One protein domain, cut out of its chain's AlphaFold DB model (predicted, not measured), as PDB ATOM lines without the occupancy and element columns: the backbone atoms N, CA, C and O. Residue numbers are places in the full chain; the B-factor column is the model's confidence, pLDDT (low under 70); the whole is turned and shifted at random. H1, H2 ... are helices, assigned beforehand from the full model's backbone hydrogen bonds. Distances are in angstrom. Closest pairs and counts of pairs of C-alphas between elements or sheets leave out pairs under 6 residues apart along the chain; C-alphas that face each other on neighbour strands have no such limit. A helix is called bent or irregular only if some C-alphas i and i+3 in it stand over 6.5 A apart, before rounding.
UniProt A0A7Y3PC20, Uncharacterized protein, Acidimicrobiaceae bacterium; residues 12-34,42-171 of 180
ATOM      1  N   LYS A  12     -21.844  -4.481   6.097       66.25
ATOM      2  CA  LYS A  12     -22.568  -5.141   7.203       66.25
ATOM      3  C   LYS A  12     -22.612  -4.272   8.464       66.25
ATOM      4  O   LYS A  12     -23.600  -4.280   9.186       66.25
ATOM      5  N   MET A  13     -21.556  -3.495   8.708       62.38
ATOM      6  CA  MET A  13     -21.477  -2.626   9.883       62.38
ATOM      7  C   MET A  13     -22.379  -1.395   9.759       62.38
ATOM      8  O   MET A  13     -23.013  -1.033  10.743       62.38
ATOM      9  N   GLY A  14     -22.514  -0.789   8.572       60.81
ATOM     10  CA  GLY A  14     -23.377   0.387   8.394       60.81
ATOM     11  C   GLY A  14     -24.859   0.109   8.610       60.81
ATOM     12  O   GLY A  14     -25.561   0.911   9.221       60.81
ATOM     13  N   THR A  15     -25.328  -1.065   8.199       63.62
ATOM     14  CA  THR A  15     -26.709  -1.498   8.448       63.62
ATOM     15  C   THR A  15     -26.961  -1.819   9.922       63.62
ATOM     16  O   THR A  15     -27.983  -1.403  10.465       63.62
ATOM     17  N   MET A  16     -26.019  -2.477  10.606       64.38
ATOM     18  CA  MET A  16     -26.116  -2.721  12.054       64.38
ATOM     19  C   MET A  16     -26.077  -1.426  12.865       64.38
ATOM     20  O   MET A  16     -26.843  -1.256  13.810       64.38
ATOM     21  N   ALA A  17     -25.226  -0.491  12.462       61.91
ATOM     22  CA  ALA A  17     -25.112   0.807  13.092       61.91
ATOM     23  C   ALA A  17     -26.371   1.666  12.934       61.91
ATOM     24  O   ALA A  17     -26.796   2.306  13.893       61.91
ATOM     25  N   LEU A  18     -26.991   1.639  11.752       64.75
ATOM     26  CA  LEU A  18     -28.262   2.313  11.497       64.75
ATOM     27  C   LEU A  18     -29.346   1.825  12.455       64.75
ATOM     28  O   LEU A  18     -30.005   2.637  13.099       64.75
ATOM     29  N   MET A  19     -29.479   0.508  12.598       65.44
ATOM     30  CA  MET A  19     -30.452  -0.077  13.521       65.44
ATOM     31  C   MET A  19     -30.134   0.293  14.972       65.44
ATOM     32  O   MET A  19     -31.017   0.756  15.686       65.44
ATOM     33  N   ALA A  20     -28.868   0.170  15.384       54.84
ATOM     34  CA  ALA A  20     -28.440   0.498  16.739       54.84
ATOM     35  C   ALA A  20     -28.697   1.969  17.098       54.84
ATOM     36  O   ALA A  20     -29.175   2.253  18.192       54.84
ATOM     37  N   ILE A  21     -28.432   2.906  16.186       62.94
ATOM     38  CA  ILE A  21     -28.658   4.332  16.442       62.94
ATOM     39  C   ILE A  21     -30.133   4.673  16.425       62.94
ATOM     40  O   ILE A  21     -30.561   5.413  17.297       62.94
ATOM     41  N   ILE A  22     -30.936   4.113  15.517       64.88
ATOM     42  CA  ILE A  22     -32.391   4.309  15.567       64.88
ATOM     43  C   ILE A  22     -32.930   3.842  16.926       64.88
ATOM     44  O   ILE A  22     -33.681   4.575  17.566       64.88
ATOM     45  N   SER A  23     -32.495   2.673  17.406       60.50
ATOM     46  CA  SER A  23     -32.879   2.156  18.721       60.50
ATOM     47  C   SER A  23     -32.404   3.054  19.868       60.50
ATOM     48  O   SER A  23     -33.211   3.447  20.707       60.50
ATOM     49  N   VAL A  24     -31.121   3.429  19.899       57.34
ATOM     50  CA  VAL A  24     -30.551   4.272  20.965       57.34
ATOM     51  C   VAL A  24     -31.136   5.680  20.935       57.34
ATOM     52  O   VAL A  24     -31.456   6.206  21.988       57.34
ATOM     53  N   SER A  25     -31.342   6.294  19.771       53.62
ATOM     54  CA  SER A  25     -31.970   7.612  19.645       53.62
ATOM     55  C   SER A  25     -33.443   7.602  20.057       53.62
ATOM     56  O   SER A  25     -33.915   8.590  20.617       53.62
ATOM     57  N   LEU A  26     -34.171   6.502  19.827       60.44
ATOM     58  CA  LEU A  26     -35.551   6.347  20.298       60.44
ATOM     59  C   LEU A  26     -35.613   6.278  21.833       60.44
ATOM     60  O   LEU A  26     -36.473   6.913  22.436       60.44
ATOM     61  N   VAL A  27     -34.666   5.571  22.457       57.97
ATOM     62  CA  VAL A  27     -34.539   5.468  23.922       57.97
ATOM     63  C   VAL A  27     -33.957   6.748  24.538       57.97
ATOM     64  O   VAL A  27     -34.411   7.214  25.572       57.97
ATOM     65  N   ALA A  28     -32.988   7.394  23.898       54.78
ATOM     66  CA  ALA A  28     -32.403   8.642  24.386       54.78
ATOM     67  C   ALA A  28     -33.416   9.800  24.345       54.78
ATOM     68  O   ALA A  28     -33.396  10.666  25.221       54.78
ATOM     69  N   ARG A  29     -34.355   9.790  23.383       55.59
ATOM     70  CA  ARG A  29     -35.483  10.738  23.338       55.59
ATOM     71  C   ARG A  29     -36.390  10.660  24.565       55.59
ATOM     72  O   ARG A  29     -36.991  11.674  24.903       55.59
ATOM     73  N   THR A  30     -36.473   9.515  25.245       53.47
ATOM     74  CA  THR A  30     -37.236   9.398  26.497       53.47
ATOM     75  C   THR A  30     -36.428   9.812  27.730       53.47
ATOM     76  O   THR A  30     -37.024  10.050  28.776       53.47
ATOM     77  N   LEU A  31     -35.100   9.956  27.618       49.97
ATOM     78  CA  LEU A  31     -34.188  10.156  28.755       49.97
ATOM     79  C   LEU A  31     -33.453  11.512  28.783       49.97
ATOM     80  O   LEU A  31     -32.684  11.761  29.706       49.97
ATOM     81  N   HIS A  32     -33.711  12.413  27.829       46.22
ATOM     82  CA  HIS A  32     -33.328  13.837  27.867       46.22
ATOM     83  C   HIS A  32     -31.862  14.134  28.268       46.22
ATOM     84  O   HIS A  32     -31.598  15.054  29.037       46.22
ATOM     85  N   GLN A  33     -30.885  13.390  27.740       46.03
ATOM     86  CA  GLN A  33     -29.465  13.688  27.970       46.03
ATOM     87  C   GLN A  33     -28.828  14.300  26.718       46.03
ATOM     88  O   GLN A  33     -28.671  13.632  25.698       46.03
ATOM     89  N   ARG A  34     -28.478  15.591  26.795       45.44
ATOM     90  CA  ARG A  34     -27.620  16.280  25.819       45.44
ATOM     91  C   ARG A  34     -26.192  16.292  26.359       45.44
ATOM     92  O   ARG A  34     -25.952  16.859  27.422       45.44
ATOM     93  N   ASP A  42     -13.944  25.832  12.614       57.97
ATOM     94  CA  ASP A  42     -14.349  27.210  12.258       57.97
ATOM     95  C   ASP A  42     -13.432  27.914  11.239       57.97
ATOM     96  O   ASP A  42     -13.789  28.950  10.677       57.97
ATOM     97  N   ALA A  43     -12.258  27.362  10.926       63.53
ATOM     98  CA  ALA A  43     -11.369  27.953   9.927       63.53
ATOM     99  C   ALA A  43     -11.770  27.532   8.500       63.53
ATOM    100  O   ALA A  43     -11.732  26.347   8.160       63.53
ATOM    101  N   HIS A  44     -12.066  28.499   7.621       61.16
ATOM    102  CA  HIS A  44     -12.447  28.256   6.217       61.16
ATOM    103  C   HIS A  44     -11.487  27.311   5.462       61.16
ATOM    104  O   HIS A  44     -11.932  26.475   4.674       61.16
ATOM    105  N   GLY A  45     -10.178  27.394   5.732       67.94
ATOM    106  CA  GLY A  45      -9.178  26.492   5.144       67.94
ATOM    107  C   GLY A  45      -9.297  25.040   5.625       67.94
ATOM    108  O   GLY A  45      -9.102  24.108   4.846       67.94
ATOM    109  N   VAL A  46      -9.691  24.834   6.882       73.88
ATOM    110  CA  VAL A  46      -9.880  23.504   7.479       73.88
ATOM    111  C   VAL A  46     -11.161  22.851   6.955       73.88
ATOM    112  O   VAL A  46     -11.180  21.649   6.705       73.88
ATOM    113  N   VAL A  47     -12.204  23.641   6.693       78.25
ATOM    114  CA  VAL A  47     -13.444  23.157   6.065       78.25
ATOM    115  C   VAL A  47     -13.194  22.679   4.632       78.25
ATOM    116  O   VAL A  47     -13.644  21.598   4.260       78.25
ATOM    117  N   LEU A  48     -12.442  23.432   3.824       83.12
ATOM    118  CA  LEU A  48     -12.071  23.004   2.467       83.12
ATOM    119  C   LEU A  48     -11.276  21.693   2.480       83.12
ATOM    120  O   LEU A  48     -11.561  20.785   1.698       83.12
ATOM    121  N   LEU A  49     -10.324  21.571   3.407       84.75
ATOM    122  CA  LEU A  49      -9.554  20.346   3.593       84.75
ATOM    123  C   LEU A  49     -10.440  19.170   4.029       84.75
ATOM    124  O   LEU A  49     -10.278  18.068   3.509       84.75
ATOM    125  N   ALA A  50     -11.410  19.404   4.915       84.31
ATOM    126  CA  ALA A  50     -12.384  18.404   5.344       84.31
ATOM    127  C   ALA A  50     -13.167  17.833   4.149       84.31
ATOM    128  O   ALA A  50     -13.271  16.614   3.999       84.31
ATOM    129  N   TYR A  51     -13.655  18.695   3.249       86.88
ATOM    130  CA  TYR A  51     -14.312  18.250   2.014       86.88
ATOM    131  C   TYR A  51     -13.366  17.495   1.085       86.88
ATOM    132  O   TYR A  51     -13.772  16.485   0.510       86.88
ATOM    133  N   GLY A  52     -12.112  17.940   0.963       87.88
ATOM    134  CA  GLY A  52     -11.082  17.229   0.203       87.88
ATOM    135  C   GLY A  52     -10.848  15.812   0.731       87.88
ATOM    136  O   GLY A  52     -10.836  14.856  -0.042       87.88
ATOM    137  N   VAL A  53     -10.758  15.660   2.055       87.94
ATOM    138  CA  VAL A  53     -10.648  14.365   2.741       87.94
ATOM    139  C   VAL A  53     -11.852  13.478   2.432       87.94
ATOM    140  O   VAL A  53     -11.682  12.336   2.003       87.94
ATOM    141  N   GLY A  54     -13.070  14.006   2.572       83.94
ATOM    142  CA  GLY A  54     -14.297  13.280   2.252       83.94
ATOM    143  C   GLY A  54     -14.366  12.806   0.800       83.94
ATOM    144  O   GLY A  54     -14.689  11.643   0.545       83.94
ATOM    145  N   LEU A  55     -14.031  13.696  -0.137       89.38
ATOM    146  CA  LEU A  55     -14.013  13.444  -1.580       89.38
ATOM    147  C   LEU A  55     -12.948  12.431  -1.997       89.38
ATOM    148  O   LEU A  55     -13.165  11.721  -2.973       89.38
ATOM    149  N   ALA A  56     -11.820  12.351  -1.289       90.31
ATOM    150  CA  ALA A  56     -10.736  11.426  -1.604       90.31
ATOM    151  C   ALA A  56     -10.928  10.045  -0.957       90.31
ATOM    152  O   ALA A  56     -10.734   9.017  -1.612       90.31
ATOM    153  N   ALA A  57     -11.346  10.003   0.311       87.88
ATOM    154  CA  ALA A  57     -11.419   8.772   1.096       87.88
ATOM    155  C   ALA A  57     -12.439   7.763   0.539       87.88
ATOM    156  O   ALA A  57     -12.134   6.570   0.425       87.88
ATOM    157  N   ALA A  58     -13.633   8.221   0.144       87.69
ATOM    158  CA  ALA A  58     -14.685   7.342  -0.371       87.69
ATOM    159  C   ALA A  58     -14.309   6.677  -1.715       87.69
ATOM    160  O   ALA A  58     -14.382   5.446  -1.804       87.69
ATOM    161  N   PRO A  59     -13.852   7.408  -2.754       90.00
ATOM    162  CA  PRO A  59     -13.405   6.798  -4.008       90.00
ATOM    163  C   PRO A  59     -12.177   5.912  -3.838       90.00
ATOM    164  O   PRO A  59     -12.131   4.836  -4.434       90.00
ATOM    165  N   LEU A  60     -11.206   6.323  -3.011       89.12
ATOM    166  CA  LEU A  60     -10.009   5.525  -2.751       89.12
ATOM    167  C   LEU A  60     -10.382   4.172  -2.137       89.12
ATOM    168  O   LEU A  60      -9.957   3.127  -2.627       89.12
ATOM    169  N   THR A  61     -11.248   4.185  -1.123       86.69
ATOM    170  CA  THR A  61     -11.737   2.961  -0.477       86.69
ATOM    171  C   THR A  61     -12.524   2.092  -1.456       86.69
ATOM    172  O   THR A  61     -12.326   0.877  -1.502       86.69
ATOM    173  N   TYR A  62     -13.374   2.697  -2.293       86.50
ATOM    174  CA  TYR A  62     -14.127   1.974  -3.318       86.50
ATOM    175  C   TYR A  62     -13.209   1.294  -4.341       86.50
ATOM    176  O   TYR A  62     -13.411   0.120  -4.668       86.50
ATOM    177  N   TYR A  63     -12.179   2.009  -4.805       87.25
ATOM    178  CA  TYR A  63     -11.207   1.524  -5.782       87.25
ATOM    179  C   TYR A  63     -10.327   0.394  -5.226       87.25
ATOM    180  O   TYR A  63     -10.096  -0.614  -5.898       87.25
ATOM    181  N   LEU A  64      -9.869   0.519  -3.979       83.81
ATOM    182  CA  LEU A  64      -9.078  -0.524  -3.321       83.81
ATOM    183  C   LEU A  64      -9.920  -1.769  -3.010       83.81
ATOM    184  O   LEU A  64      -9.464  -2.899  -3.193       83.81
ATOM    185  N   SER A  65     -11.174  -1.577  -2.599       82.81
ATOM    186  CA  SER A  65     -12.055  -2.682  -2.216       82.81
ATOM    187  C   SER A  65     -12.489  -3.534  -3.410       82.81
ATOM    188  O   SER A  65     -12.493  -4.760  -3.306       82.81
ATOM    189  N   HIS A  66     -12.842  -2.903  -4.539       79.50
ATOM    190  CA  HIS A  66     -13.480  -3.584  -5.671       79.50
ATOM    191  C   HIS A  66     -12.495  -3.886  -6.817       79.50
ATOM    192  O   HIS A  66     -12.152  -5.061  -6.974       79.50
ATOM    193  N   PRO A  67     -11.976  -2.897  -7.581       76.44
ATOM    194  CA  PRO A  67     -10.966  -3.132  -8.615       76.44
ATOM    195  C   PRO A  67      -9.749  -3.930  -8.147       76.44
ATOM    196  O   PRO A  67      -9.320  -4.848  -8.841       76.44
ATOM    197  N   ARG A  68      -9.199  -3.611  -6.967       76.88
ATOM    198  CA  ARG A  68      -7.994  -4.277  -6.444       76.88
ATOM    199  C   ARG A  68      -8.268  -5.518  -5.599       76.88
ATOM    200  O   ARG A  68      -7.319  -6.198  -5.227       76.88
ATOM    201  N   ARG A  69      -9.538  -5.841  -5.328       81.50
ATOM    202  CA  ARG A  69      -9.973  -7.019  -4.553       81.50
ATOM    203  C   ARG A  69      -9.355  -7.131  -3.152       81.50
ATOM    204  O   ARG A  69      -9.274  -8.230  -2.615       81.50
ATOM    205  N   TRP A  70      -8.963  -6.017  -2.527       76.75
ATOM    206  CA  TRP A  70      -8.456  -6.048  -1.145       76.75
ATOM    207  C   TRP A  70      -9.557  -6.414  -0.138       76.75
ATOM    208  O   TRP A  70      -9.273  -6.783   0.996       76.75
ATOM    209  N   GLY A  71     -10.824  -6.353  -0.555       77.94
ATOM    210  CA  GLY A  71     -11.972  -6.540   0.321       77.94
ATOM    211  C   GLY A  71     -12.279  -5.266   1.107       77.94
ATOM    212  O   GLY A  71     -11.404  -4.444   1.365       77.94
ATOM    213  N   ALA A  72     -13.548  -5.098   1.488       73.31
ATOM    214  CA  ALA A  72     -14.044  -3.855   2.086       73.31
ATOM    215  C   ALA A  72     -13.307  -3.459   3.377       73.31
ATOM    216  O   ALA A  72     -13.060  -2.280   3.611       73.31
ATOM    217  N   VAL A  73     -12.927  -4.446   4.198       74.94
ATOM    218  CA  VAL A  73     -12.262  -4.202   5.486       74.94
ATOM    219  C   VAL A  73     -10.833  -3.703   5.280       74.94
ATOM    220  O   VAL A  73     -10.501  -2.630   5.767       74.94
ATOM    221  N   LEU A  74      -9.998  -4.419   4.517       74.94
ATOM    222  CA  LEU A  74      -8.608  -4.002   4.284       74.94
ATOM    223  C   LEU A  74      -8.524  -2.741   3.417       74.94
ATOM    224  O   LEU A  74      -7.699  -1.871   3.684       74.94
ATOM    225  N   GLY A  75      -9.408  -2.614   2.420       75.88
ATOM    226  CA  GLY A  75      -9.478  -1.453   1.531       75.88
ATOM    227  C   GLY A  75      -9.831  -0.141   2.237       75.88
ATOM    228  O   GLY A  75      -9.540   0.916   1.695       75.88
ATOM    229  N   SER A  76     -10.411  -0.199   3.439       76.38
ATOM    230  CA  SER A  76     -10.675   0.964   4.299       76.38
ATOM    231  C   SER A  76      -9.679   1.073   5.454       76.38
ATOM    232  O   SER A  76      -9.157   2.160   5.709       76.38
ATOM    233  N   ALA A  77      -9.376  -0.037   6.136       74.75
ATOM    234  CA  ALA A  77      -8.542  -0.033   7.334       74.75
ATOM    235  C   ALA A  77      -7.108   0.412   7.030       74.75
ATOM    236  O   ALA A  77      -6.563   1.233   7.762       74.75
ATOM    237  N   VAL A  78      -6.516  -0.069   5.930       76.38
ATOM    238  CA  VAL A  78      -5.132   0.268   5.570       76.38
ATOM    239  C   VAL A  78      -4.990   1.753   5.207       76.38
ATOM    240  O   VAL A  78      -4.146   2.413   5.813       76.38
ATOM    241  N   PRO A  79      -5.816   2.337   4.313       80.31
ATOM    242  CA  PRO A  79      -5.754   3.775   4.047       80.31
ATOM    243  C   PRO A  79      -6.086   4.632   5.264       80.31
ATOM    244  O   PRO A  79      -5.471   5.673   5.441       80.31
ATOM    245  N   SER A  80      -7.037   4.213   6.106       77.31
ATOM    246  CA  SER A  80      -7.394   4.976   7.310       77.31
ATOM    247  C   SER A  80      -6.267   4.982   8.337       77.31
ATOM    248  O   SER A  80      -5.951   6.033   8.885       77.31
ATOM    249  N   ALA A  81      -5.618   3.834   8.557       72.06
ATOM    250  CA  ALA A  81      -4.465   3.740   9.444       72.06
ATOM    251  C   ALA A  81      -3.284   4.556   8.906       72.06
ATOM    252  O   ALA A  81      -2.670   5.307   9.658       72.06
ATOM    253  N   ALA A  82      -3.006   4.462   7.603       76.56
ATOM    254  CA  ALA A  82      -1.966   5.259   6.962       76.56
ATOM    255  C   ALA A  82      -2.249   6.762   7.101       76.56
ATOM    256  O   ALA A  82      -1.357   7.513   7.482       76.56
ATOM    257  N   PHE A  83      -3.490   7.194   6.866       79.50
ATOM    258  CA  PHE A  83      -3.882   8.594   7.001       79.50
ATOM    259  C   PHE A  83      -3.721   9.096   8.443       79.50
ATOM    260  O   PHE A  83      -3.055  10.106   8.669       79.50
ATOM    261  N   ALA A  84      -4.230   8.358   9.433       74.19
ATOM    262  CA  ALA A  84      -4.069   8.710  10.844       74.19
ATOM    263  C   ALA A  84      -2.586   8.768  11.265       74.19
ATOM    264  O   ALA A  84      -2.168   9.688  11.972       74.19
ATOM    265  N   LEU A  85      -1.759   7.839  10.774       72.88
ATOM    266  CA  LEU A  85      -0.316   7.855  11.018       72.88
ATOM    267  C   LEU A  85       0.347   9.088  10.386       72.88
ATOM    268  O   LEU A  85       1.161   9.751  11.017       72.88
ATOM    269  N   THR A  86      -0.025   9.453   9.156       77.94
ATOM    270  CA  THR A  86       0.521  10.663   8.523       77.94
ATOM    271  C   THR A  86       0.135  11.929   9.282       77.94
ATOM    272  O   THR A  86       0.987  12.792   9.462       77.94
ATOM    273  N   MET A  87      -1.102  12.013   9.786       72.25
ATOM    274  CA  MET A  87      -1.580  13.164  10.558       72.25
ATOM    275  C   MET A  87      -0.894  13.288  11.925       72.25
ATOM    276  O   MET A  87      -0.606  14.397  12.376       72.25
ATOM    277  N   THR A  88      -0.580  12.163  12.570       69.12
ATOM    278  CA  THR A  88       0.155  12.149  13.847       69.12
ATOM    279  C   THR A  88       1.640  12.478  13.675       69.12
ATOM    280  O   THR A  88       2.229  13.101  14.555       69.12
ATOM    281  N   LEU A  89       2.238  12.136  12.529       71.94
ATOM    282  CA  LEU A  89       3.637  12.447  12.207       71.94
ATOM    283  C   LEU A  89       3.851  13.867  11.648       71.94
ATOM    284  O   LEU A  89       4.991  14.326  11.573       71.94
ATOM    285  N   THR A  90       2.791  14.575  11.252       75.19
ATOM    286  CA  THR A  90       2.871  15.984  10.827       75.19
ATOM    287  C   THR A  90       3.145  16.953  11.984       75.19
ATOM    288  O   THR A  90       3.003  16.612  13.155       75.19
ATOM    289  N   SER A  91       3.539  18.186  11.631       67.69
ATOM    290  CA  SER A  91       3.859  19.284  12.559       67.69
ATOM    291  C   SER A  91       2.837  19.433  13.705       67.69
ATOM    292  O   SER A  91       1.636  19.369  13.432       67.69
ATOM    293  N   PRO A  92       3.267  19.741  14.950       66.56
ATOM    294  CA  PRO A  92       2.388  19.879  16.124       66.56
ATOM    295  C   PRO A  92       1.211  20.845  15.942       66.56
ATOM    296  O   PRO A  92       0.143  20.662  16.519       66.56
ATOM    297  N   SER A  93       1.376  21.855  15.086       66.50
ATOM    298  CA  SER A  93       0.324  22.805  14.708       66.50
ATOM    299  C   SER A  93      -0.888  22.166  14.011       66.50
ATOM    300  O   SER A  93      -1.953  22.774  13.984       66.50
ATOM    301  N   TRP A  94      -0.755  20.950  13.474       65.19
ATOM    302  CA  TRP A  94      -1.828  20.211  12.799       65.19
ATOM    303  C   TRP A  94      -2.509  19.165  13.685       65.19
ATOM    304  O   TRP A  94      -3.580  18.674  13.326       65.19
ATOM    305  N   HIS A  95      -1.947  18.848  14.856       67.62
ATOM    306  CA  HIS A  95      -2.503  17.833  15.761       67.62
ATOM    307  C   HIS A  95      -3.910  18.192  16.244       67.62
ATOM    308  O   HIS A  95      -4.760  17.315  16.347       67.62
ATOM    309  N   ILE A  96      -4.203  19.486  16.404       63.88
ATOM    310  CA  ILE A  96      -5.542  19.994  16.755       63.88
ATOM    311  C   ILE A  96      -6.632  19.651  15.725       63.88
ATOM    312  O   ILE A  96      -7.818  19.684  16.041       63.88
ATOM    313  N   HIS A  97      -6.251  19.328  14.486       71.88
ATOM    314  CA  HIS A  97      -7.171  18.955  13.408       71.88
ATOM    315  C   HIS A  97      -7.055  17.476  13.017       71.88
ATOM    316  O   HIS A  97      -7.912  16.973  12.288       71.88
ATOM    317  N   ALA A  98      -6.023  16.776  13.500       68.69
ATOM    318  CA  ALA A  98      -5.726  15.394  13.140       68.69
ATOM    319  C   ALA A  98      -6.888  14.452  13.475       68.69
ATOM    320  O   ALA A  98      -7.272  13.643  12.629       68.69
ATOM    321  N   ASP A  99      -7.498  14.603  14.652       69.81
ATOM    322  CA  ASP A  99      -8.615  13.760  15.091       69.81
ATOM    323  C   ASP A  99      -9.855  13.959  14.216       69.81
ATOM    324  O   ASP A  99     -10.451  12.995  13.732       69.81
ATOM    325  N   ALA A 100     -10.210  15.216  13.942       75.25
ATOM    326  CA  ALA A 100     -11.372  15.550  13.127       75.25
ATOM    327  C   ALA A 100     -11.207  15.078  11.673       75.25
ATOM    328  O   ALA A 100     -12.115  14.470  11.106       75.25
ATOM    329  N   LEU A 101     -10.036  15.304  11.071       77.31
ATOM    330  CA  LEU A 101      -9.755  14.869   9.701       77.31
ATOM    331  C   LEU A 101      -9.672  13.342   9.599       77.31
ATOM    332  O   LEU A 101     -10.197  12.768   8.646       77.31
ATOM    333  N   SER A 102      -9.077  12.673  10.589       77.69
ATOM    334  CA  SER A 102      -9.010  11.206  10.634       77.69
ATOM    335  C   SER A 102     -10.394  10.585  10.809       77.69
ATOM    336  O   SER A 102     -10.712   9.598  10.147       77.69
ATOM    337  N   TYR A 103     -11.253  11.193  11.631       78.88
ATOM    338  CA  TYR A 103     -12.651  10.793  11.776       78.88
ATOM    339  C   TYR A 103     -13.423  10.932  10.461       78.88
ATOM    340  O   TYR A 103     -14.130  10.007  10.056       78.88
ATOM    341  N   LEU A 104     -13.268  12.059   9.762       84.06
ATOM    342  CA  LEU A 104     -13.923  12.286   8.474       84.06
ATOM    343  C   LEU A 104     -13.423  11.320   7.396       84.06
ATOM    344  O   LEU A 104     -14.230  10.792   6.631       84.06
ATOM    345  N   TRP A 105     -12.118  11.043   7.368       84.69
ATOM    346  CA  TRP A 105     -11.528  10.049   6.475       84.69
ATOM    347  C   TRP A 105     -12.108   8.659   6.739       84.69
ATOM    348  O   TRP A 105     -12.636   8.010   5.834       84.69
ATOM    349  N   TYR A 106     -12.055   8.220   7.997       80.62
ATOM    350  CA  TYR A 106     -12.555   6.917   8.410       80.62
ATOM    351  C   TYR A 106     -14.052   6.774   8.122       80.62
ATOM    352  O   TYR A 106     -14.478   5.792   7.516       80.62
ATOM    353  N   GLY A 107     -14.856   7.778   8.465       81.12
ATOM    354  CA  GLY A 107     -16.292   7.752   8.222       81.12
ATOM    355  C   GLY A 107     -16.657   7.771   6.733       81.12
ATOM    356  O   GLY A 107     -17.503   6.990   6.294       81.12
ATOM    357  N   SER A 108     -15.965   8.583   5.930       85.62
ATOM    358  CA  SER A 108     -16.150   8.613   4.475       85.62
ATOM    359  C   SER A 108     -15.738   7.288   3.819       85.62
ATOM    360  O   SER A 108     -16.353   6.849   2.845       85.62
ATOM    361  N   SER A 109     -14.773   6.558   4.389       84.75
ATOM    362  CA  SER A 109     -14.394   5.231   3.888       84.75
ATOM    363  C   SER A 109     -15.568   4.232   3.888       84.75
ATOM    364  O   SER A 109     -15.665   3.406   2.977       84.75
ATOM    365  N   PHE A 110     -16.533   4.351   4.813       83.56
ATOM    366  CA  PHE A 110     -17.738   3.512   4.807       83.56
ATOM    367  C   PHE A 110     -18.613   3.746   3.573       83.56
ATOM    368  O   PHE A 110     -19.188   2.794   3.043       83.56
ATOM    369  N   VAL A 111     -18.652   4.976   3.046       86.50
ATOM    370  CA  VAL A 111     -19.300   5.265   1.755       86.50
ATOM    371  C   VAL A 111     -18.642   4.432   0.653       86.50
ATOM    372  O   VAL A 111     -19.333   3.801  -0.151       86.50
ATOM    373  N   GLY A 112     -17.309   4.366   0.652       82.94
ATOM    374  CA  GLY A 112     -16.523   3.589  -0.308       82.94
ATOM    375  C   GLY A 112     -16.664   2.068  -0.178       82.94
ATOM    376  O   GLY A 112     -16.486   1.356  -1.165       82.94
ATOM    377  N   MET A 113     -17.065   1.551   0.989       85.69
ATOM    378  CA  MET A 113     -17.390   0.126   1.177       85.69
ATOM    379  C   MET A 113     -18.715  -0.296   0.520       85.69
ATOM    380  O   MET A 113     -19.113  -1.461   0.605       85.69
ATOM    381  N   THR A 114     -19.439   0.629  -0.113       82.25
ATOM    382  CA  THR A 114     -20.716   0.316  -0.753       82.25
ATOM    383  C   THR A 114     -20.541  -0.694  -1.889       82.25
ATOM    384  O   THR A 114     -19.693  -0.539  -2.766       82.25
ATOM    385  N   THR A 115     -21.405  -1.711  -1.903       82.19
ATOM    386  CA  THR A 115     -21.385  -2.765  -2.927       82.19
ATOM    387  C   THR A 115     -21.702  -2.183  -4.320       82.19
ATOM    388  O   THR A 115     -22.696  -1.459  -4.446       82.19
ATOM    389  N   PRO A 116     -20.967  -2.529  -5.400       81.06
ATOM    390  CA  PRO A 116     -21.105  -1.889  -6.712       81.06
ATOM    391  C   PRO A 116     -22.487  -2.105  -7.326       81.06
ATOM    392  O   PRO A 116     -23.051  -1.189  -7.912       81.06
ATOM    393  N   ALA A 117     -23.076  -3.285  -7.107       79.25
ATOM    394  CA  ALA A 117     -24.417  -3.642  -7.575       79.25
ATOM    395  C   ALA A 117     -25.533  -2.733  -7.021       79.25
ATOM    396  O   ALA A 117     -26.648  -2.736  -7.535       79.25
ATOM    397  N   ARG A 118     -25.256  -1.963  -5.961       75.44
ATOM    398  CA  ARG A 118     -26.216  -1.056  -5.325       75.44
ATOM    399  C   ARG A 118     -25.995   0.406  -5.700       75.44
ATOM    400  O   ARG A 118     -26.714   1.239  -5.162       75.44
ATOM    401  N   VAL A 119     -25.035   0.735  -6.572       81.12
ATOM    402  CA  VAL A 119     -24.678   2.122  -6.916       81.12
ATOM    403  C   VAL A 119     -24.755   2.361  -8.414       81.12
ATOM    404  O   VAL A 119     -23.969   1.829  -9.191       81.12
ATOM    405  N   ALA A 120     -25.665   3.244  -8.822       80.25
ATOM    406  CA  ALA A 120     -25.660   3.789 -10.171       80.25
ATOM    407  C   ALA A 120     -24.524   4.814 -10.322       80.25
ATOM    408  O   ALA A 120     -24.322   5.639  -9.430       80.25
ATOM    409  N   ARG A 121     -23.810   4.788 -11.457       84.50
ATOM    410  CA  ARG A 121     -22.736   5.748 -11.799       84.50
ATOM    411  C   ARG A 121     -21.697   5.923 -10.670       84.50
ATOM    412  O   ARG A 121     -21.511   7.041 -10.187       84.50
ATOM    413  N   PRO A 122     -21.008   4.854 -10.232       84.75
ATOM    414  CA  PRO A 122     -20.132   4.891  -9.055       84.75
ATOM    415  C   PRO A 122     -19.029   5.957  -9.132       84.75
ATOM    416  O   PRO A 122     -18.720   6.565  -8.112       84.75
ATOM    417  N   ALA A 123     -18.511   6.254 -10.329       86.00
ATOM    418  CA  ALA A 123     -17.506   7.297 -10.548       86.00
ATOM    419  C   ALA A 123     -17.961   8.712 -10.134       86.00
ATOM    420  O   ALA A 123     -17.124   9.545  -9.820       86.00
ATOM    421  N   ILE A 124     -19.272   8.976 -10.121       86.88
ATOM    422  CA  ILE A 124     -19.853  10.270  -9.733       86.88
ATOM    423  C   ILE A 124     -20.513  10.154  -8.355       86.88
ATOM    424  O   ILE A 124     -20.317  10.999  -7.486       86.88
ATOM    425  N   SER A 125     -21.265   9.077  -8.126       85.38
ATOM    426  CA  SER A 125     -22.055   8.897  -6.907       85.38
ATOM    427  C   SER A 125     -21.205   8.717  -5.650       85.38
ATOM    428  O   SER A 125     -21.589   9.214  -4.598       85.38
ATOM    429  N   ILE A 126     -20.060   8.027  -5.737       89.06
ATOM    430  CA  ILE A 126     -19.196   7.775  -4.573       89.06
ATOM    431  C   ILE A 126     -18.495   9.060  -4.093       89.06
ATOM    432  O   ILE A 126     -18.612   9.354  -2.902       89.06
ATOM    433  N   PRO A 127     -17.835   9.867  -4.955       90.25
ATOM    434  CA  PRO A 127     -17.286  11.157  -4.531       90.25
ATOM    435  C   PRO A 127     -18.350  12.090  -3.941       90.25
ATOM    436  O   PRO A 127     -18.159  12.632  -2.854       90.25
ATOM    437  N   LEU A 128     -19.502  12.232  -4.610       88.12
ATOM    438  CA  LEU A 128     -20.587  13.092  -4.126       88.12
ATOM    439  C   LEU A 128     -21.126  12.630  -2.769       88.12
ATOM    440  O   LEU A 128     -21.400  13.456  -1.902       88.12
ATOM    441  N   ALA A 129     -21.240  11.319  -2.555       86.31
ATOM    442  CA  ALA A 129     -21.659  10.776  -1.272       86.31
ATOM    443  C   ALA A 129     -20.601  10.976  -0.174       86.31
ATOM    444  O   ALA A 129     -20.973  11.234   0.965       86.31
ATOM    445  N   GLY A 130     -19.303  10.925  -0.492       86.81
ATOM    446  CA  GLY A 130     -18.228  11.273   0.449       86.81
ATOM    447  C   GLY A 130     -18.247  12.755   0.851       86.81
ATOM    448  O   GLY A 130     -18.098  13.095   2.029       86.81
ATOM    449  N   ALA A 131     -18.519  13.648  -0.105       88.44
ATOM    450  CA  ALA A 131     -18.724  15.071   0.170       88.44
ATOM    451  C   ALA A 131     -19.976  15.313   1.030       88.44
ATOM    452  O   ALA A 131     -19.920  16.055   2.010       88.44
ATOM    453  N   LEU A 132     -21.090  14.646   0.710       86.75
ATOM    454  CA  LEU A 132     -22.333  14.748   1.472       86.75
ATOM    455  C   LEU A 132     -22.188  14.175   2.889       86.75
ATOM    456  O   LEU A 132     -22.686  14.777   3.837       86.75
ATOM    457  N   PHE A 133     -21.469  13.060   3.052       88.31
ATOM    458  CA  PHE A 133     -21.098  12.529   4.366       88.31
ATOM    459  C   PHE A 133     -20.359  13.587   5.188       88.31
ATOM    460  O   PHE A 133     -20.709  13.824   6.340       88.31
ATOM    461  N   THR A 134     -19.379  14.257   4.583       86.56
ATOM    462  CA  THR A 134     -18.583  15.291   5.255       86.56
ATOM    463  C   THR A 134     -19.441  16.482   5.657       86.56
ATOM    464  O   THR A 134     -19.361  16.928   6.798       86.56
ATOM    465  N   TRP A 135     -20.314  16.954   4.762       86.19
ATOM    466  CA  TRP A 135     -21.268  18.017   5.081       86.19
ATOM    467  C   TRP A 135     -22.154  17.635   6.273       86.19
ATOM    468  O   TRP A 135     -22.274  18.409   7.220       86.19
ATOM    469  N   LEU A 136     -22.719  16.421   6.265       81.38
ATOM    470  CA  LEU A 136     -23.553  15.922   7.359       81.38
ATOM    471  C   LEU A 136     -22.772  15.810   8.674       81.38
ATOM    472  O   LEU A 136     -23.261  16.232   9.719       81.38
ATOM    473  N   ALA A 137     -21.556  15.268   8.624       80.44
ATOM    474  CA  ALA A 137     -20.710  15.071   9.794       80.44
ATOM    475  C   ALA A 137     -20.255  16.400  10.413       80.44
ATOM    476  O   ALA A 137     -20.276  16.535  11.631       80.44
ATOM    477  N   VAL A 138     -19.896  17.394   9.599       82.25
ATOM    478  CA  VAL A 138     -19.495  18.720  10.091       82.25
ATOM    479  C   VAL A 138     -20.699  19.499  10.615       82.25
ATOM    480  O   VAL A 138     -20.611  20.131  11.663       82.25
ATOM    481  N   ARG A 139     -21.837  19.457   9.907       80.00
ATOM    482  CA  ARG A 139     -23.008  20.271  10.257       80.00
ATOM    483  C   ARG A 139     -23.788  19.723  11.446       80.00
ATOM    484  O   ARG A 139     -24.257  20.515  12.252       80.00
ATOM    485  N   PHE A 140     -23.948  18.405  11.522       73.31
ATOM    486  CA  PHE A 140     -24.810  17.756  12.513       73.31
ATOM    487  C   PHE A 140     -24.041  16.873  13.497       73.31
ATOM    488  O   PHE A 140     -24.622  16.413  14.472       73.31
ATOM    489  N   GLY A 141     -22.743  16.629  13.284       69.75
ATOM    490  CA  GLY A 141     -21.910  15.854  14.211       69.75
ATOM    491  C   GLY A 141     -22.033  16.299  15.675       69.75
ATOM    492  O   GLY A 141     -22.246  15.430  16.521       69.75
ATOM    493  N   PRO A 142     -21.995  17.613  15.985       69.50
ATOM    494  CA  PRO A 142     -22.189  18.102  17.348       69.50
ATOM    495  C   PRO A 142     -23.541  17.704  17.957       69.50
ATOM    496  O   PRO A 142     -23.578  17.304  19.119       69.50
ATOM    497  N   ASP A 143     -24.621  17.721  17.169       65.00
ATOM    498  CA  ASP A 143     -25.981  17.365  17.611       65.00
ATOM    499  C   ASP A 143     -26.129  15.871  17.936       65.00
ATOM    500  O   ASP A 143     -27.026  15.468  18.679       65.00
ATOM    501  N   PHE A 144     -25.242  15.043  17.383       63.41
ATOM    502  CA  PHE A 144     -25.205  13.602  17.608       63.41
ATOM    503  C   PHE A 144     -24.198  13.175  18.683       63.41
ATOM    504  O   PHE A 144     -24.034  11.977  18.936       63.41
ATOM    505  N   THR A 145     -23.536  14.128  19.345       65.31
ATOM    506  CA  THR A 145     -22.570  13.818  20.404       65.31
ATOM    507  C   THR A 145     -23.269  13.107  21.566       65.31
ATOM    508  O   THR A 145     -24.228  13.618  22.143       65.31
ATOM    509  N   GLY A 146     -22.798  11.904  21.903       62.38
ATOM    510  CA  GLY A 146     -23.394  11.050  22.940       62.38
ATOM    511  C   GLY A 146     -24.509  10.111  22.455       62.38
ATOM    512  O   GLY A 146     -25.008   9.317  23.250       62.38
ATOM    513  N   LEU A 147     -24.883  10.140  21.168       60.22
ATOM    514  CA  LEU A 147     -25.843   9.200  20.580       60.22
ATOM    515  C   LEU A 147     -25.129   8.012  19.915       60.22
ATOM    516  O   LEU A 147     -24.595   8.120  18.812       60.22
ATOM    517  N   GLY A 148     -25.173   6.845  20.568       61.09
ATOM    518  CA  GLY A 148     -24.554   5.612  20.066       61.09
ATOM    519  C   GLY A 148     -23.017   5.658  20.039       61.09
ATOM    520  O   GLY A 148     -22.394   6.545  20.614       61.09
ATOM    521  N   GLY A 149     -22.386   4.674  19.391       60.16
ATOM    522  CA  GLY A 149     -20.934   4.672  19.167       60.16
ATOM    523  C   GLY A 149     -20.547   5.502  17.937       60.16
ATOM    524  O   GLY A 149     -21.221   5.419  16.909       60.16
ATOM    525  N   THR A 150     -19.431   6.234  17.999       67.50
ATOM    526  CA  THR A 150     -18.908   7.088  16.907       67.50
ATOM    527  C   THR A 150     -18.798   6.355  15.573       67.50
ATOM    528  O   THR A 150     -19.289   6.845  14.561       67.50
ATOM    529  N   ALA A 151     -18.246   5.137  15.576       66.31
ATOM    530  CA  ALA A 151     -18.147   4.301  14.377       66.31
ATOM    531  C   ALA A 151     -19.523   3.927  13.794       66.31
ATOM    532  O   ALA A 151     -19.698   3.846  12.576       66.31
ATOM    533  N   GLY A 152     -20.519   3.726  14.659       68.31
ATOM    534  CA  GLY A 152     -21.878   3.464  14.217       68.31
ATOM    535  C   GLY A 152     -22.489   4.689  13.536       68.31
ATOM    536  O   GLY A 152     -23.066   4.592  12.453       68.31
ATOM    537  N   LEU A 153     -22.304   5.870  14.123       72.12
ATOM    538  CA  LEU A 153     -22.920   7.093  13.615       72.12
ATOM    539  C   LEU A 153     -22.344   7.492  12.267       72.12
ATOM    540  O   LEU A 153     -23.089   7.801  11.338       72.12
ATOM    541  N   THR A 154     -21.031   7.356  12.112       75.50
ATOM    542  CA  THR A 154     -20.391   7.533  10.812       75.50
ATOM    543  C   THR A 154     -20.946   6.581   9.764       75.50
ATOM    544  O   THR A 154     -21.209   6.985   8.631       75.50
ATOM    545  N   ALA A 155     -21.177   5.323  10.132       77.38
ATOM    546  CA  ALA A 155     -21.667   4.340   9.189       77.38
ATOM    547  C   ALA A 155     -23.138   4.614   8.813       77.38
ATOM    548  O   ALA A 155     -23.485   4.539   7.637       77.38
ATOM    549  N   LEU A 156     -23.976   5.060   9.754       77.44
ATOM    550  CA  LEU A 156     -25.336   5.539   9.478       77.44
ATOM    551  C   LEU A 156     -25.350   6.709   8.485       77.44
ATOM    552  O   LEU A 156     -26.038   6.657   7.461       77.44
ATOM    553  N   ILE A 157     -24.569   7.755   8.768       80.06
ATOM    554  CA  ILE A 157     -24.479   8.945   7.916       80.06
ATOM    555  C   ILE A 157     -23.997   8.549   6.515       80.06
ATOM    556  O   ILE A 157     -24.525   9.043   5.519       80.06
ATOM    557  N   SER A 158     -23.058   7.601   6.415       77.81
ATOM    558  CA  SER A 158     -22.560   7.109   5.127       77.81
ATOM    559  C   SER A 158     -23.659   6.465   4.270       77.81
ATOM    560  O   SER A 158     -23.718   6.705   3.062       77.81
ATOM    561  N   VAL A 159     -24.580   5.711   4.889       79.12
ATOM    562  CA  VAL A 159     -25.721   5.088   4.203       79.12
ATOM    563  C   VAL A 159     -26.704   6.144   3.715       79.12
ATOM    564  O   VAL A 159     -27.140   6.087   2.563       79.12
ATOM    565  N   PHE A 160     -27.038   7.123   4.558       82.88
ATOM    566  CA  PHE A 160     -27.909   8.226   4.152       82.88
ATOM    567  C   PHE A 160     -27.306   9.034   3.008       82.88
ATOM    568  O   PHE A 160     -28.017   9.341   2.053       82.88
ATOM    569  N   ALA A 161     -26.004   9.318   3.059       82.19
ATOM    570  CA  ALA A 161     -25.329  10.101   2.035       82.19
ATOM    571  C   ALA A 161     -25.437   9.440   0.651       82.19
ATOM    572  O   ALA A 161     -25.929  10.038  -0.306       82.19
ATOM    573  N   ILE A 162     -25.053   8.170   0.534       83.06
ATOM    574  CA  ILE A 162     -25.089   7.472  -0.757       83.06
ATOM    575  C   ILE A 162     -26.519   7.181  -1.235       83.06
ATOM    576  O   ILE A 162     -26.782   7.263  -2.435       83.06
ATOM    577  N   ARG A 163     -27.473   6.900  -0.336       82.94
ATOM    578  CA  ARG A 163     -28.889   6.735  -0.711       82.94
ATOM    579  C   ARG A 163     -29.517   8.050  -1.163       82.94
ATOM    580  O   ARG A 163     -30.249   8.038  -2.148       82.94
ATOM    581  N   GLY A 164     -29.203   9.159  -0.497       80.88
ATOM    582  CA  GLY A 164     -29.645  10.497  -0.887       80.88
ATOM    583  C   GLY A 164     -29.159  10.857  -2.288       80.88
ATOM    584  O   GLY A 164     -29.970  11.164  -3.156       80.88
ATOM    585  N   VAL A 165     -27.858  10.690  -2.548       83.56
ATOM    586  CA  VAL A 165     -27.267  10.921  -3.878       83.56
ATOM    587  C   VAL A 165     -27.937  10.056  -4.953       83.56
ATOM    588  O   VAL A 165     -28.271  10.541  -6.033       83.56
ATOM    589  N   GLN A 166     -28.198   8.779  -4.666       83.31
ATOM    590  CA  GLN A 166     -28.896   7.895  -5.603       83.31
ATOM    591  C   GLN A 166     -30.340   8.316  -5.878       83.31
ATOM    592  O   GLN A 166     -30.779   8.237  -7.025       83.31
ATOM    593  N   ALA A 167     -31.073   8.748  -4.852       82.50
ATOM    594  CA  ALA A 167     -32.441   9.226  -5.009       82.50
ATOM    595  C   ALA A 167     -32.491  10.460  -5.919       82.50
ATOM    596  O   ALA A 167     -33.319  10.514  -6.826       82.50
ATOM    597  N   SER A 168     -31.547  11.396  -5.773       80.06
ATOM    598  CA  SER A 168     -31.437  12.567  -6.655       80.06
ATOM    599  C   SER A 168     -31.235  12.182  -8.125       80.06
ATOM    600  O   SER A 168     -31.814  12.807  -9.009       80.06
ATOM    601  N   PHE A 169     -30.482  11.115  -8.408       77.19
ATOM    602  CA  PHE A 169     -30.342  10.599  -9.774       77.19
ATOM    603  C   PHE A 169     -31.572   9.832 -10.275       77.19
ATOM    604  O   PHE A 169     -31.797   9.771 -11.484       77.19
ATOM    605  N   ALA A 170     -32.366   9.246  -9.376       69.81
ATOM    606  CA  ALA A 170     -33.609   8.565  -9.726       69.81
ATOM    607  C   ALA A 170     -34.726   9.557 -10.088       69.81
ATOM    608  O   ALA A 170     -35.452   9.312 -11.045       69.81
ATOM    609  N   HIS A 171     -34.810  10.707  -9.410       58.16
ATOM    610  CA  HIS A 171     -35.775  11.769  -9.731       58.16
ATOM    611  C   HIS A 171     -35.535  12.447 -11.094       58.16
ATOM    612  O   HIS A 171     -36.442  13.082 -11.623       58.16
TER     613      HIS A 171
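Overview. This is residues 12 to 34 and 42 to 171 of the 180 residues of an uncharacterized protein of Acidimicrobiaceae bacterium (UniProt A0A7Y3PC20). What does the model look like? Crossed helices H2, H5 and H6 make a core together with the last part of H4, and H4 pairs side by side with H3 in a long hairpin that runs away from it. H1 is an arm on the other side, packing through residues 13 to 21 on the first part of H6 and nearly at right angles to it. What is it made of? The printed part has 153 residues, with six named helices in the order H1 to H6 and no named strand; the class is all helix. How large is it? It is compact, with a radius of gyration of the C-alphas of 15.5 A and spans of 46 by 44 by 28 A.

Arrangement. What does the first helix touch? H1, residues 12 to 31, touches H6, residues 150 to 170, with 13 to 21 and 151 to 159 alone; the closest C-alphas, of Ala 17 and Gly 152, are 4.3 A apart, and the lines are only just about perpendicular at 71 degrees. Which helices form a bundle? H2, residues 44 to 65, H3, residues 72 to 89, and H4, residues 92 to 112, form an up-and-down bundle, each running against the one before. Hairpin H2 and H3 touches with 61 to 65 and 72 to 79 alone, closest at C-alphas Ser 65 and Gly 75, 4.7 A, at 35.2 degrees, only just steep; hairpin H3 and H4 has a shallow tilt of 9 degrees and closest C-alphas Met 87 and Ala 98, 5.4 A. Where is H5? H5, residues 122 to 140, touches H2, with closest C-alphas Gly 54 and Gly 130 at 4.8 A, and H6, with Ala 129 and Ile 162 at 4.8 A. H4 touches H5 with residues 104 to 112 alone, closest at C-alphas Ser 108 and Gly 130, 5.3 A. How complete are the helix backbones? Every O i to N i+4 pair is within hydrogen-bond range in H6, against 15 of 16 in H1, 16 of 18 in H2, 13 of 14 in H3, 11 of 17 in H4 and 14 of 15 in H5.

Along the chain. Where do the helices begin and end? H1, 28.9 A long, begins at C-alpha 12, (-22.568, -5.141, 7.203); H2 is 32.1 A long, H3 26.1 A and H5 25.5 A. H6, 30.5 A long, ends at C-alpha 170, (-33.609, 8.565, -9.726). Is H4 even? H4, 29.9 A long, is irregular, with C-alphas 96 and 99 7.1 A apart and a kink of 43 degrees near residue 99.

Size, cuts and confidence. Is anything missing? Residues 35 to 41 are not printed, and C-alphas 34 and 42 are 21.9 A apart across the cut. Where is confidence low? Mean pLDDT of the printed part is 75.0, with 50 residues under 70, among them 12 to 34 and 141 to 152.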